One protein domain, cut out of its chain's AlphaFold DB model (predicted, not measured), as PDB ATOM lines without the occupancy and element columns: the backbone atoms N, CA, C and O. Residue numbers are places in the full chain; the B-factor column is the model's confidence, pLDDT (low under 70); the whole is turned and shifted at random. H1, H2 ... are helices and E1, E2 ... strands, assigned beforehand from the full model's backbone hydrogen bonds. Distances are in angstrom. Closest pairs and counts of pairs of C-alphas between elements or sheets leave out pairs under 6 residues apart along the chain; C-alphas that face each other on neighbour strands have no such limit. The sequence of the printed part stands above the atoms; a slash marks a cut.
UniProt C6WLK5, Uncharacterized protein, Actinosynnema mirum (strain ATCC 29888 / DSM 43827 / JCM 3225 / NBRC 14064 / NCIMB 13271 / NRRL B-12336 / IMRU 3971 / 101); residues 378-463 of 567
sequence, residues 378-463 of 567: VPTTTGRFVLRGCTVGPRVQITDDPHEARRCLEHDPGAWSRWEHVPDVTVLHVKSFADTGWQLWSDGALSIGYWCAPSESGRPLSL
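AT A GLANCE: This is residues 378 to 463 of the 567 residues of an uncharacterized protein of Actinosynnema mirum (strain ATCC 29888 / DSM 43827 / JCM 3225 / NBRC 14064 / NCIMB 13271 / NRRL B-12336 / IMRU 3971 / 101) (UniProt C6WLK5). Two small antiparallel sheets lie loosely and only partly face to face, and helix H1 covers the other face of the first sheet, E2 E1 E3. The second, E4 E5 E6, is a meander, each strand the antiparallel neighbour of the one before; after it an unnamed tail loops out past E4. The 86 printed residues hold one named helix and six named strands, in order E1 E2 H1 E3 E4 E5 E6; the class is mixed, with under half of the residues in named elements. The whole is compact, radius of gyration of the C-alphas 12.0 A, spanning 34 by 29 by 23 A.

HOW THE PARTS SIT: Start at E1, residues 383 to 387. E2, residues 397 to 399, makes a hairpin with it at 167 degrees; N 387 and O 397 are within hydrogen-bond range, 2.8 A. E3, residues 419 to 423, is antiparallel to E1 at 175 degrees, with N 384 and O 422 at 2.9 A. H1, residues 402 to 411, is on this sheet in two layers, height 9.3 A, along the strands; its closest C-alpha pair with E1 is Ala 405 and Phe 385, 6.5 A. Every O i to N i+4 pair of H1 is within hydrogen-bond range. E2, H1 and E3 form a split strand-helix-strand unit, E1 between the two strands, with a right-handed crossover. E4, residues 427 to 432, and E5, residues 437 to 441, form a hairpin, N 431 and O 438 at 2.9 A. E5 and E6, residues 446 to 448, form another, N 439 and O 447 at 2.9 A. E2 and E5 are near each other, with 5 pairs of C-alphas within 10 A.

IN THESE COORDINATES: Find C-alpha 383 at (46.188, -22.621, -51.128); E1 runs 12.8 A from there. H1 runs 14.2 A from C-alpha 402 at (50.143, -27.108, -56.121). E3 and E4 each measure 13.2 A, E5 13.5 A, E2 7.1 A and E6 6.8 A.

THE WHOLE: The C-alphas farthest apart are those of Pro 413 and Leu 463, 34.6 A. The printed part has no cut, and no link between named elements is long. Residues 390 to 394 and 454 to 461 have pLDDT under 70.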
ATOM      1  N   VAL A 378      46.589 -26.379 -62.998       95.75
ATOM      2  CA  VAL A 378      46.677 -26.118 -61.556       95.75
ATOM      3  C   VAL A 378      47.463 -24.824 -61.315       95.75
ATOM      4  O   VAL A 378      48.622 -24.749 -61.754       95.75
ATOM      5  N   PRO A 379      46.878 -23.817 -60.634       95.88
ATOM      6  CA  PRO A 379      47.575 -22.606 -60.215       95.88
ATOM      7  C   PRO A 379      48.867 -22.919 -59.463       95.88
ATOM      8  O   PRO A 379      48.943 -23.889 -58.721       95.88
ATOM      9  N   THR A 380      49.891 -22.082 -59.630       94.62
ATOM     10  CA  THR A 380      51.175 -22.234 -58.922       94.62
ATOM     11  C   THR A 380      51.169 -21.616 -57.525       94.62
ATOM     12  O   THR A 380      52.162 -21.712 -56.811       94.62
ATOM     13  N   THR A 381      50.098 -20.916 -57.157       94.62
ATOM     14  CA  THR A 381      49.917 -20.332 -55.827       94.62
ATOM     15  C   THR A 381      49.576 -21.423 -54.822       94.62
ATOM     16  O   THR A 381      48.779 -22.307 -55.128       94.62
ATOM     17  N   THR A 382      50.138 -21.333 -53.621       90.50
ATOM     18  CA  THR A 382      49.728 -22.160 -52.481       90.50
ATOM     19  C   THR A 382      48.303 -21.813 -52.053       90.50
ATOM     20  O   THR A 382      47.870 -20.663 -52.176       90.50
ATOM     21  N   GLY A 383      47.585 -22.787 -51.514       93.44
ATOM     22  CA  GLY A 383      46.188 -22.621 -51.128       93.44
ATOM     23  C   GLY A 383      45.546 -23.961 -50.818       93.44
ATOM     24  O   GLY A 383      46.175 -24.995 -50.971       93.44
ATOM     25  N   ARG A 384      44.272 -23.977 -50.431       94.75
ATOM     26  CA  ARG A 384      43.533 -25.233 -50.237       94.75
ATOM     27  C   ARG A 384      43.118 -25.818 -51.583       94.75
ATOM     28  O   ARG A 384      42.259 -25.232 -52.240       94.75
ATOM     29  N   PHE A 385      43.637 -26.989 -51.940       94.94
ATOM     30  CA  PHE A 385      43.158 -27.801 -53.060       94.94
ATOM     31  C   PHE A 385      42.259 -28.928 -52.547       94.94
ATOM     32  O   PHE A 385      42.660 -29.703 -51.679       94.94
ATOM     33  N   VAL A 386      41.046 -29.029 -53.090       94.69
ATOM     34  CA  VAL A 386      40.084 -30.102 -52.789       94.69
ATOM     35  C   VAL A 386      39.777 -30.840 -54.084       94.69
ATOM     36  O   VAL A 386      39.260 -30.241 -55.016       94.69
ATOM     37  N   LEU A 387      40.082 -32.130 -54.144       92.75
ATOM     38  CA  LEU A 387      40.024 -32.978 -55.335       92.75
ATOM     39  C   LEU A 387      38.992 -34.090 -55.102       92.75
ATOM     40  O   LEU A 387      39.215 -34.968 -54.273       92.75
ATOM     41  N   ARG A 388      37.842 -34.067 -55.782       90.00
ATOM     42  CA  ARG A 388      36.752 -35.028 -55.527       90.00
ATOM     43  C   ARG A 388      36.686 -36.091 -56.633       90.00
ATOM     44  O   ARG A 388      36.133 -35.828 -57.699       90.00
ATOM     45  N   GLY A 389      37.234 -37.280 -56.371       78.88
ATOM     46  CA  GLY A 389      37.224 -38.426 -57.296       78.88
ATOM     47  C   GLY A 389      35.849 -39.100 -57.419       78.88
ATOM     48  O   GLY A 389      34.951 -38.864 -56.602       78.88
ATOM     49  N   CYS A 390      35.649 -39.927 -58.454       55.66
ATOM     50  CA  CYS A 390      34.317 -40.422 -58.825       55.66
ATOM     51  C   CYS A 390      34.078 -41.940 -58.784       55.66
ATOM     52  O   CYS A 390      32.949 -42.324 -59.088       55.66
ATOM     53  N   THR A 391      35.016 -42.799 -58.356       55.19
ATOM     54  CA  THR A 391      34.779 -44.247 -58.560       55.19
ATOM     55  C   THR A 391      35.109 -45.224 -57.430       55.19
ATOM     56  O   THR A 391      34.273 -46.097 -57.218       55.19
ATOM     57  N   VAL A 392      36.197 -45.135 -56.653       46.00
ATOM     58  CA  VAL A 392      36.441 -46.126 -55.572       46.00
ATOM     59  C   VAL A 392      37.322 -45.545 -54.456       46.00
ATOM     60  O   VAL A 392      38.407 -45.053 -54.739       46.00
ATOM     61  N   GLY A 393      36.885 -45.623 -53.192       56.47
ATOM     62  CA  GLY A 393      37.665 -45.175 -52.022       56.47
ATOM     63  C   GLY A 393      37.410 -43.724 -51.577       56.47
ATOM     64  O   GLY A 393      36.548 -43.052 -52.153       56.47
ATOM     65  N   PRO A 394      38.076 -43.253 -50.498       52.97
ATOM     66  CA  PRO A 394      37.773 -41.986 -49.827       52.97
ATOM     67  C   PRO A 394      37.698 -40.823 -50.819       52.97
ATOM     68  O   PRO A 394      38.646 -40.482 -51.517       52.97
ATOM     69  N   ARG A 395      36.501 -40.233 -50.882       74.56
ATOM     70  CA  ARG A 395      35.968 -39.475 -52.029       74.56
ATOM     71  C   ARG A 395      36.602 -38.103 -52.261       74.56
ATOM     72  O   ARG A 395      36.184 -37.392 -53.173       74.56
ATOM     73  N   VAL A 396      37.536 -37.692 -51.411       89.19
ATOM     74  CA  VAL A 396      38.109 -36.349 -51.428       89.19
ATOM     75  C   VAL A 396      39.580 -36.432 -51.052       89.19
ATOM     76  O   VAL A 396      39.918 -36.881 -49.961       89.19
ATOM     77  N   GLN A 397      40.431 -35.989 -51.962       90.75
ATOM     78  CA  GLN A 397      41.858 -35.790 -51.784       90.75
ATOM     79  C   GLN A 397      42.127 -34.304 -51.542       90.75
ATOM     80  O   GLN A 397      41.477 -33.444 -52.140       90.75
ATOM     81  N   ILE A 398      43.024 -33.987 -50.617       91.75
ATOM     82  CA  ILE A 398      43.229 -32.628 -50.126       91.75
ATOM     83  C   ILE A 398      44.725 -32.359 -49.986       91.75
ATOM     84  O   ILE A 398      45.472 -33.190 -49.473       91.75
ATOM     85  N   THR A 399      45.168 -31.189 -50.434       92.06
ATOM     86  CA  THR A 399      46.559 -30.743 -50.298       92.06
ATOM     87  C   THR A 399      46.636 -29.223 -50.281       92.06
ATOM     88  O   THR A 399      45.706 -28.549 -50.725       92.06
ATOM     89  N   ASP A 400      47.726 -28.683 -49.746       92.19
ATOM     90  CA  ASP A 400      48.092 -27.275 -49.866       92.19
ATOM     91  C   ASP A 400      49.216 -27.004 -50.883       92.19
ATOM     92  O   ASP A 400      49.534 -25.845 -51.173       92.19
ATOM     93  N   ASP A 401      49.782 -28.069 -51.462       90.94
ATOM     94  CA  ASP A 401      50.872 -28.008 -52.429       90.94
ATOM     95  C   ASP A 401      50.335 -28.101 -53.874       90.94
ATOM     96  O   ASP A 401      49.757 -29.124 -54.266       90.94
ATOM     97  N   PRO A 402      50.549 -27.071 -54.718       93.19
ATOM     98  CA  PRO A 402      50.143 -27.108 -56.121       93.19
ATOM     99  C   PRO A 402      50.825 -28.220 -56.937       93.19
ATOM    100  O   PRO A 402      50.259 -28.674 -57.937       93.19
ATOM    101  N   HIS A 403      52.021 -28.680 -56.551       92.50
ATOM    102  CA  HIS A 403      52.691 -29.805 -57.207       92.50
ATOM    103  C   HIS A 403      51.985 -31.130 -56.917       92.50
ATOM    104  O   HIS A 403      51.750 -31.907 -57.846       92.50
ATOM    105  N   GLU A 404      51.582 -31.360 -55.668       91.50
ATOM    106  CA  GLU A 404      50.802 -32.540 -55.286       91.50
ATOM    107  C   GLU A 404      49.404 -32.513 -55.908       91.50
ATOM    108  O   GLU A 404      48.961 -33.518 -56.464       91.50
ATOM    109  N   ALA A 405      48.739 -31.353 -55.927       92.81
ATOM    110  CA  ALA A 405      47.442 -31.213 -56.585       92.81
ATOM    111  C   ALA A 405      47.526 -31.566 -58.078       92.81
ATOM    112  O   ALA A 405      46.674 -32.290 -58.601       92.81
ATOM    113  N   ARG A 406      48.588 -31.109 -58.759       94.50
ATOM    114  CA  ARG A 406      48.865 -31.466 -60.155       94.50
ATOM    115  C   ARG A 406      49.106 -32.962 -60.319       94.50
ATOM    116  O   ARG A 406      48.477 -33.557 -61.186       94.50
ATOM    117  N   ARG A 407      49.947 -33.572 -59.480       92.12
ATOM    118  CA  ARG A 407      50.226 -35.017 -59.514       92.12
ATOM    119  C   ARG A 407      48.948 -35.845 -59.340       92.12
ATOM    120  O   ARG A 407      48.729 -36.804 -60.076       92.12
ATOM    121  N   CYS A 408      48.083 -35.461 -58.403       90.25
ATOM    122  CA  CYS A 408      46.801 -36.123 -58.177       90.25
ATOM    123  C   CYS A 408      45.859 -35.994 -59.383       90.25
ATOM    124  O   CYS A 408      45.296 -36.994 -59.819       90.25
ATOM    125  N   LEU A 409      45.728 -34.799 -59.970       91.44
ATOM    126  CA  LEU A 409      44.920 -34.589 -61.180       91.44
ATOM    127  C   LEU A 409      45.508 -35.310 -62.399       91.44
ATOM    128  O   LEU A 409      44.770 -35.830 -63.231       91.44
ATOM    129  N   GLU A 410      46.829 -35.394 -62.521       90.88
ATOM    130  CA  GLU A 410      47.480 -36.192 -63.560       90.88
ATOM    131  C   GLU A 410      47.136 -37.675 -63.425       90.88
ATOM    132  O   GLU A 410      46.929 -38.326 -64.448       90.88
ATOM    133  N   HIS A 411      46.995 -38.190 -62.200       88.25
ATOM    134  CA  HIS A 411      46.681 -39.590 -61.918       88.25
ATOM    135  C   HIS A 411      45.180 -39.930 -62.015       88.25
ATOM    136  O   HIS A 411      44.849 -40.981 -62.562       88.25
ATOM    137  N   ASP A 412      44.281 -39.034 -61.592       88.25
ATOM    138  CA  ASP A 412      42.825 -39.266 -61.558       88.25
ATOM    139  C   ASP A 412      42.032 -38.228 -62.394       88.25
ATOM    140  O   ASP A 412      41.741 -37.123 -61.920       88.25
ATOM    141  N   PRO A 413      41.601 -38.572 -63.625       89.19
ATOM    142  CA  PRO A 413      40.694 -37.762 -64.437       89.19
ATOM    143  C   PRO A 413      39.345 -37.525 -63.797       89.19
ATOM    144  O   PRO A 413      38.700 -36.518 -64.083       89.19
ATOM    145  N   GLY A 414      38.901 -38.446 -62.942       85.12
ATOM    146  CA  GLY A 414      37.624 -38.344 -62.263       85.12
ATOM    147  C   GLY A 414      37.493 -37.058 -61.452       85.12
ATOM    148  O   GLY A 414      36.395 -36.510 -61.343       85.12
ATOM    149  N   ALA A 415      38.619 -36.533 -60.961       87.88
ATOM    150  CA  ALA A 415      38.695 -35.282 -60.221       87.88
ATOM    151  C   ALA A 415      38.713 -34.016 -61.105       87.88
ATOM    152  O   ALA A 415      38.479 -32.921 -60.592       87.88
ATOM    153  N   TRP A 416      38.936 -34.111 -62.425       91.44
ATOM    154  CA  TRP A 416      39.122 -32.937 -63.303       91.44
ATOM    155  C   TRP A 416      37.928 -31.986 -63.336       91.44
ATOM    156  O   TRP A 416      38.103 -30.774 -63.458       91.44
ATOM    157  N   SER A 417      36.716 -32.526 -63.221       86.31
ATOM    158  CA  SER A 417      35.477 -31.741 -63.216       86.31
ATOM    159  C   SER A 417      35.030 -31.315 -61.814       86.31
ATOM    160  O   SER A 417      34.047 -30.587 -61.681       86.31
ATOM    161  N   ARG A 418      35.710 -31.785 -60.760       89.25
ATOM    162  CA  ARG A 418      35.274 -31.650 -59.362       89.25
ATOM    163  C   ARG A 418      36.441 -31.343 -58.433       89.25
ATOM    164  O   ARG A 418      36.573 -31.947 -57.366       89.25
ATOM    165  N   TRP A 419      37.280 -30.402 -58.841       93.69
ATOM    166  CA  TRP A 419      38.293 -29.845 -57.964       93.69
ATOM    167  C   TRP A 419      38.059 -28.362 -57.708       93.69
ATOM    168  O   TRP A 419      37.478 -27.648 -58.524       93.69
ATOM    169  N   GLU A 420      38.510 -27.915 -56.546       95.50
ATOM    170  CA  GLU A 420      38.393 -26.543 -56.076       95.50
ATOM    171  C   GLU A 420      39.755 -26.084 -55.554       95.50
ATOM    172  O   GLU A 420      40.496 -26.868 -54.956       95.50
ATOM    173  N   HIS A 421      40.074 -24.809 -55.762       96.56
ATOM    174  CA  HIS A 421      41.253 -24.167 -55.197       96.56
ATOM    175  C   HIS A 421      40.863 -22.859 -54.517       96.56
ATOM    176  O   HIS A 421      40.224 -22.000 -55.128       96.56
ATOM    177  N   VAL A 422      41.270 -22.714 -53.257       96.94
ATOM    178  CA  VAL A 422      41.127 -21.478 -52.484       96.94
ATOM    179  C   VAL A 422      42.531 -20.920 -52.223       96.94
ATOM    180  O   VAL A 422      43.245 -21.492 -51.394       96.94
ATOM    181  N   PRO A 423      42.952 -19.857 -52.934       96.25
ATOM    182  CA  PRO A 423      44.303 -19.312 -52.821       96.25
ATOM    183  C   PRO A 423      44.551 -18.690 -51.446       96.25
ATOM    184  O   PRO A 423      43.610 -18.289 -50.763       96.25
ATOM    185  N   ASP A 424      45.827 -18.572 -51.076       92.44
ATOM    186  CA  ASP A 424      46.294 -17.829 -49.894       92.44
ATOM    187  C   ASP A 424      45.768 -18.364 -48.547       92.44
ATOM    188  O   ASP A 424      45.805 -17.679 -47.523       92.44
ATOM    189  N   VAL A 425      45.307 -19.617 -48.530       92.62
ATOM    190  CA  VAL A 425      44.913 -20.337 -47.317       92.62
ATOM    191  C   VAL A 425      45.985 -21.367 -46.979       92.62
ATOM    192  O   VAL A 425      46.381 -22.163 -47.826       92.62
ATOM    193  N   THR A 426      46.443 -21.373 -45.732       90.12
ATOM    194  CA  THR A 426      47.449 -22.317 -45.236       90.12
ATOM    195  C   THR A 426      46.789 -23.366 -44.360       90.12
ATOM    196  O   THR A 426      45.853 -23.059 -43.612       90.12
ATOM    197  N   VAL A 427      47.289 -24.597 -44.404       90.12
ATOM    198  CA  VAL A 427      46.852 -25.634 -43.472       90.12
ATOM    199  C   VAL A 427      47.319 -25.287 -42.053       90.12
ATOM    200  O   VAL A 427      48.461 -24.883 -41.839       90.12
ATOM    201  N   LEU A 428      46.419 -25.383 -41.076       88.88
ATOM    202  CA  LEU A 428      46.715 -25.185 -39.653       88.88
ATOM    203  C   LEU A 428      46.901 -26.516 -38.929       88.88
ATOM    204  O   LEU A 428      47.753 -26.627 -38.054       88.88
ATOM    205  N   HIS A 429      46.109 -27.527 -39.287       88.88
ATOM    206  CA  HIS A 429      46.176 -28.849 -38.676       88.88
ATOM    207  C   HIS A 429      45.729 -29.923 -39.664       88.88
ATOM    208  O   HIS A 429      44.815 -29.692 -40.458       88.88
ATOM    209  N   VAL A 430      46.348 -31.101 -39.583       86.25
ATOM    210  CA  VAL A 430      45.992 -32.287 -40.366       86.25
ATOM    211  C   VAL A 430      45.900 -33.481 -39.430       86.25
ATOM    212  O   VAL A 430      46.885 -33.838 -38.782       86.25
ATOM    213  N   LYS A 431      44.738 -34.129 -39.432       88.94
ATOM    214  CA  LYS A 431      44.509 -35.429 -38.814       88.94
ATOM    215  C   LYS A 431      44.295 -36.456 -39.919       88.94
ATOM    216  O   LYS A 431      43.325 -36.360 -40.668       88.94
ATOM    217  N   SER A 432      45.193 -37.433 -40.020       82.75
ATOM    218  CA  SER A 432      45.093 -38.523 -40.997       82.75
ATOM    219  C   SER A 432      44.801 -39.848 -40.296       82.75
ATOM    220  O   SER A 432      45.431 -40.180 -39.292       82.75
ATOM    221  N   PHE A 433      43.881 -40.614 -40.866       80.25
ATOM    222  CA  PHE A 433      43.582 -42.011 -40.564       80.25
ATOM    223  C   PHE A 433      44.055 -42.886 -41.737       80.25
ATOM    224  O   PHE A 433      44.463 -42.353 -42.768       80.25
ATOM    225  N   ALA A 434      44.007 -44.217 -41.595       73.44
ATOM    226  CA  ALA A 434      44.460 -45.141 -42.645       73.44
ATOM    227  C   ALA A 434      43.811 -44.839 -44.010       73.44
ATOM    228  O   ALA A 434      44.519 -44.731 -45.008       73.44
ATOM    229  N   ASP A 435      42.498 -44.577 -44.011       70.38
ATOM    230  CA  ASP A 435      41.719 -44.363 -45.237       70.38
ATOM    231  C   ASP A 435      40.959 -43.026 -45.268       70.38
ATOM    232  O   ASP A 435      40.224 -42.758 -46.210       70.38
ATOM    233  N   THR A 436      41.066 -42.165 -44.251       78.44
ATOM    234  CA  THR A 436      40.322 -40.887 -44.200       78.44
ATOM    235  C   THR A 436      41.094 -39.826 -43.408       78.44
ATOM    236  O   THR A 436      42.219 -40.063 -42.983       78.44
ATOM    237  N   GLY A 437      40.533 -38.633 -43.212       87.88
ATOM    238  CA  GLY A 437      41.159 -37.586 -42.409       87.88
ATOM    239  C   GLY A 437      40.368 -36.289 -42.418       87.88
ATOM    240  O   GLY A 437      39.367 -36.164 -43.131       87.88
ATOM    241  N   TRP A 438      40.830 -35.309 -41.649       91.94
ATOM    242  CA  TRP A 438      40.346 -33.936 -41.733       91.94
ATOM    243  C   TRP A 438      41.474 -32.918 -41.603       91.94
ATOM    244  O   TRP A 438      42.558 -33.198 -41.086       91.94
ATOM    245  N   GLN A 439      41.215 -31.720 -42.120       92.19
ATOM    246  CA  GLN A 439      42.159 -30.612 -42.143       92.19
ATOM    247  C   GLN A 439      41.478 -29.314 -41.726       92.19
ATOM    248  O   GLN A 439      40.392 -28.986 -42.215       92.19
ATOM    249  N   LEU A 440      42.145 -28.565 -40.850       92.31
ATOM    250  CA  LEU A 440      41.769 -27.208 -40.470       92.31
ATOM    251  C   LEU A 440      42.627 -26.207 -41.236       92.31
ATOM    252  O   LEU A 440      43.841 -26.375 -41.344       92.31
ATOM    253  N   TRP A 441      42.002 -25.139 -41.713       92.81
ATOM    254  CA  TRP A 441      42.612 -24.141 -42.586       92.81
ATOM    255  C   TRP A 441      42.624 -22.745 -41.957       92.81
ATOM    256  O   TRP A 441      41.829 -22.458 -41.063       92.81
ATOM    257  N   SER A 442      43.507 -21.854 -42.424       91.88
ATOM    258  CA  SER A 442      43.662 -20.495 -41.874       91.88
ATOM    259  C   SER A 442      42.442 -19.590 -42.064       91.88
ATOM    260  O   SER A 442      42.248 -18.649 -41.298       91.88
ATOM    261  N   ASP A 443      41.575 -19.903 -43.029       93.19
ATOM    262  CA  ASP A 443      40.268 -19.262 -43.214       93.19
ATOM    263  C   ASP A 443      39.197 -19.788 -42.234       93.19
ATOM    264  O   ASP A 443      38.051 -19.321 -42.231       93.19
ATOM    265  N   GLY A 444      39.567 -20.753 -41.387       90.50
ATOM    266  CA  GLY A 444      38.720 -21.441 -40.421       90.50
ATOM    267  C   GLY A 444      37.696 -22.373 -41.059       90.50
ATOM    268  O   GLY A 444      36.662 -22.626 -40.445       90.50
ATOM    269  N   ALA A 445      37.933 -22.858 -42.281       92.06
ATOM    270  CA  ALA A 445      37.173 -23.979 -42.823       92.06
ATOM    271  C   ALA A 445      37.767 -25.325 -42.383       92.06
ATOM    272  O   ALA A 445      38.969 -25.461 -42.144       92.06
ATOM    273  N   LEU A 446      36.884 -26.320 -42.298       91.94
ATOM    274  CA  LEU A 446      37.192 -27.704 -41.966       91.94
ATOM    275  C   LEU A 446      36.907 -28.557 -43.200       91.94
ATOM    276  O   LEU A 446      35.811 -28.503 -43.758       91.94
ATOM    277  N   SER A 447      37.903 -29.298 -43.669       91.50
ATOM    278  CA  SER A 447      37.759 -30.203 -44.812       91.50
ATOM    279  C   SER A 447      37.923 -31.643 -44.356       91.50
ATOM    280  O   SER A 447      38.696 -31.907 -43.444       91.50
ATOM    281  N   ILE A 448      37.175 -32.556 -44.972       89.69
ATOM    282  CA  ILE A 448      37.209 -33.989 -44.669       89.69
ATOM    283  C   ILE A 448      37.666 -34.699 -45.937       89.69
ATOM    284  O   ILE A 448      37.041 -34.548 -46.991       89.69
ATOM    285  N   GLY A 449      38.758 -35.444 -45.836       89.00
ATOM    286  CA  GLY A 449      39.387 -36.108 -46.964       89.00
ATOM    287  C   GLY A 449      40.796 -36.595 -46.655       89.00
ATOM    288  O   GLY A 449      41.389 -36.278 -45.623       89.00
ATOM    289  N   TYR A 450      41.319 -37.386 -47.582       88.50
ATOM    290  CA  TYR A 450      42.672 -37.915 -47.543       88.50
ATOM    291  C   TYR A 450      43.685 -36.811 -47.864       88.50
ATOM    292  O   TYR A 450      43.526 -36.086 -48.844       88.50
ATOM    293  N   TRP A 451      44.734 -36.691 -47.054       89.25
ATOM    294  CA  TRP A 451      45.804 -35.721 -47.280       89.25
ATOM    295  C   TRP A 451      46.841 -36.266 -48.270       89.25
ATOM    296  O   TRP A 451      47.433 -37.311 -48.013       89.25
ATOM    297  N   CYS A 452      47.090 -35.572 -49.385       85.00
ATOM    298  CA  CYS A 452      47.913 -36.106 -50.481       85.00
ATOM    299  C   CYS A 452      49.431 -36.060 -50.247       85.00
ATOM    300  O   CYS A 452      50.160 -36.724 -50.985       85.00
ATOM    301  N   ALA A 453      49.924 -35.266 -49.291       72.94
ATOM    302  CA  ALA A 453      51.354 -34.964 -49.202       72.94
ATOM    303  C   ALA A 453      52.164 -36.034 -48.438       72.94
ATOM    304  O   ALA A 453      51.667 -36.602 -47.458       72.94
ATOM    305  N   PRO A 454      53.443 -36.261 -48.806       58.50
ATOM    306  CA  PRO A 454      54.376 -37.038 -47.994       58.50
ATOM    307  C   PRO A 454      54.605 -36.339 -46.644       58.50
ATOM    308  O   PRO A 454      54.829 -35.134 -46.566       58.50
ATOM    309  N   SER A 455      54.520 -37.109 -45.564       51.53
ATOM    310  CA  SER A 455      54.283 -36.696 -44.173       51.53
ATOM    311  C   SER A 455      55.355 -35.834 -43.470       51.53
ATOM    312  O   SER A 455      55.377 -35.806 -42.238       51.53
ATOM    313  N   GLU A 456      56.256 -35.156 -44.185       51.97
ATOM    314  CA  GLU A 456      57.506 -34.626 -43.610       51.97
ATOM    315  C   GLU A 456      57.689 -33.100 -43.667       51.97
ATOM    316  O   GLU A 456      58.551 -32.567 -42.963       51.97
ATOM    317  N   SER A 457      56.865 -32.349 -44.401       48.81
ATOM    318  CA  SER A 457      56.916 -30.881 -44.350       48.81
ATOM    319  C   SER A 457      56.233 -30.363 -43.078       48.81
ATOM    320  O   SER A 457      55.013 -30.241 -43.025       48.81
ATOM    321  N   GLY A 458      57.045 -30.110 -42.043       51.97
ATOM    322  CA  GLY A 458      56.765 -29.307 -40.841       51.97
ATOM    323  C   GLY A 458      55.291 -29.096 -40.495       51.97
ATOM    324  O   GLY A 458      54.708 -28.087 -40.884       51.97
ATOM    325  N   ARG A 459      54.712 -30.029 -39.725       53.72
ATOM    326  CA  ARG A 459      53.337 -29.925 -39.210       53.72
ATOM    327  C   ARG A 459      53.119 -28.547 -38.547       53.72
ATOM    328  O   ARG A 459      53.890 -28.207 -37.645       53.72
ATOM    329  N   PRO A 460      52.106 -27.765 -38.957       52.12
ATOM    330  CA  PRO A 460      51.793 -26.493 -38.316       52.12
ATOM    331  C   PRO A 460      51.287 -26.698 -36.877       52.12
ATOM    332  O   PRO A 460      50.900 -27.803 -36.496       52.12
ATOM    333  N   LEU A 461      51.367 -25.626 -36.074       59.22
ATOM    334  CA  LEU A 461      51.050 -25.560 -34.638       59.22
ATOM    335  C   LEU A 461      49.874 -26.471 -34.249       59.22
ATOM    336  O   LEU A 461      48.729 -26.223 -34.620       59.22
ATOM    337  N   SER A 462      50.180 -27.521 -33.484       72.44
ATOM    338  CA  SER A 462      49.201 -28.491 -33.002       72.44
ATOM    339  C   SER A 462      48.103 -27.785 -32.212       72.44
ATOM    340  O   SER A 462      48.396 -27.030 -31.279       72.44
ATOM    341  N   LEU A 463      46.847 -28.077 -32.553       87.81
ATOM    342  CA  LEU A 463      45.713 -27.824 -31.673       87.81
ATOM    343  C   LEU A 463      45.988 -28.438 -30.293       87.81
ATOM    344  O   LEU A 463      46.817 -29.342 -30.147       87.81
TER     345      LEU A 463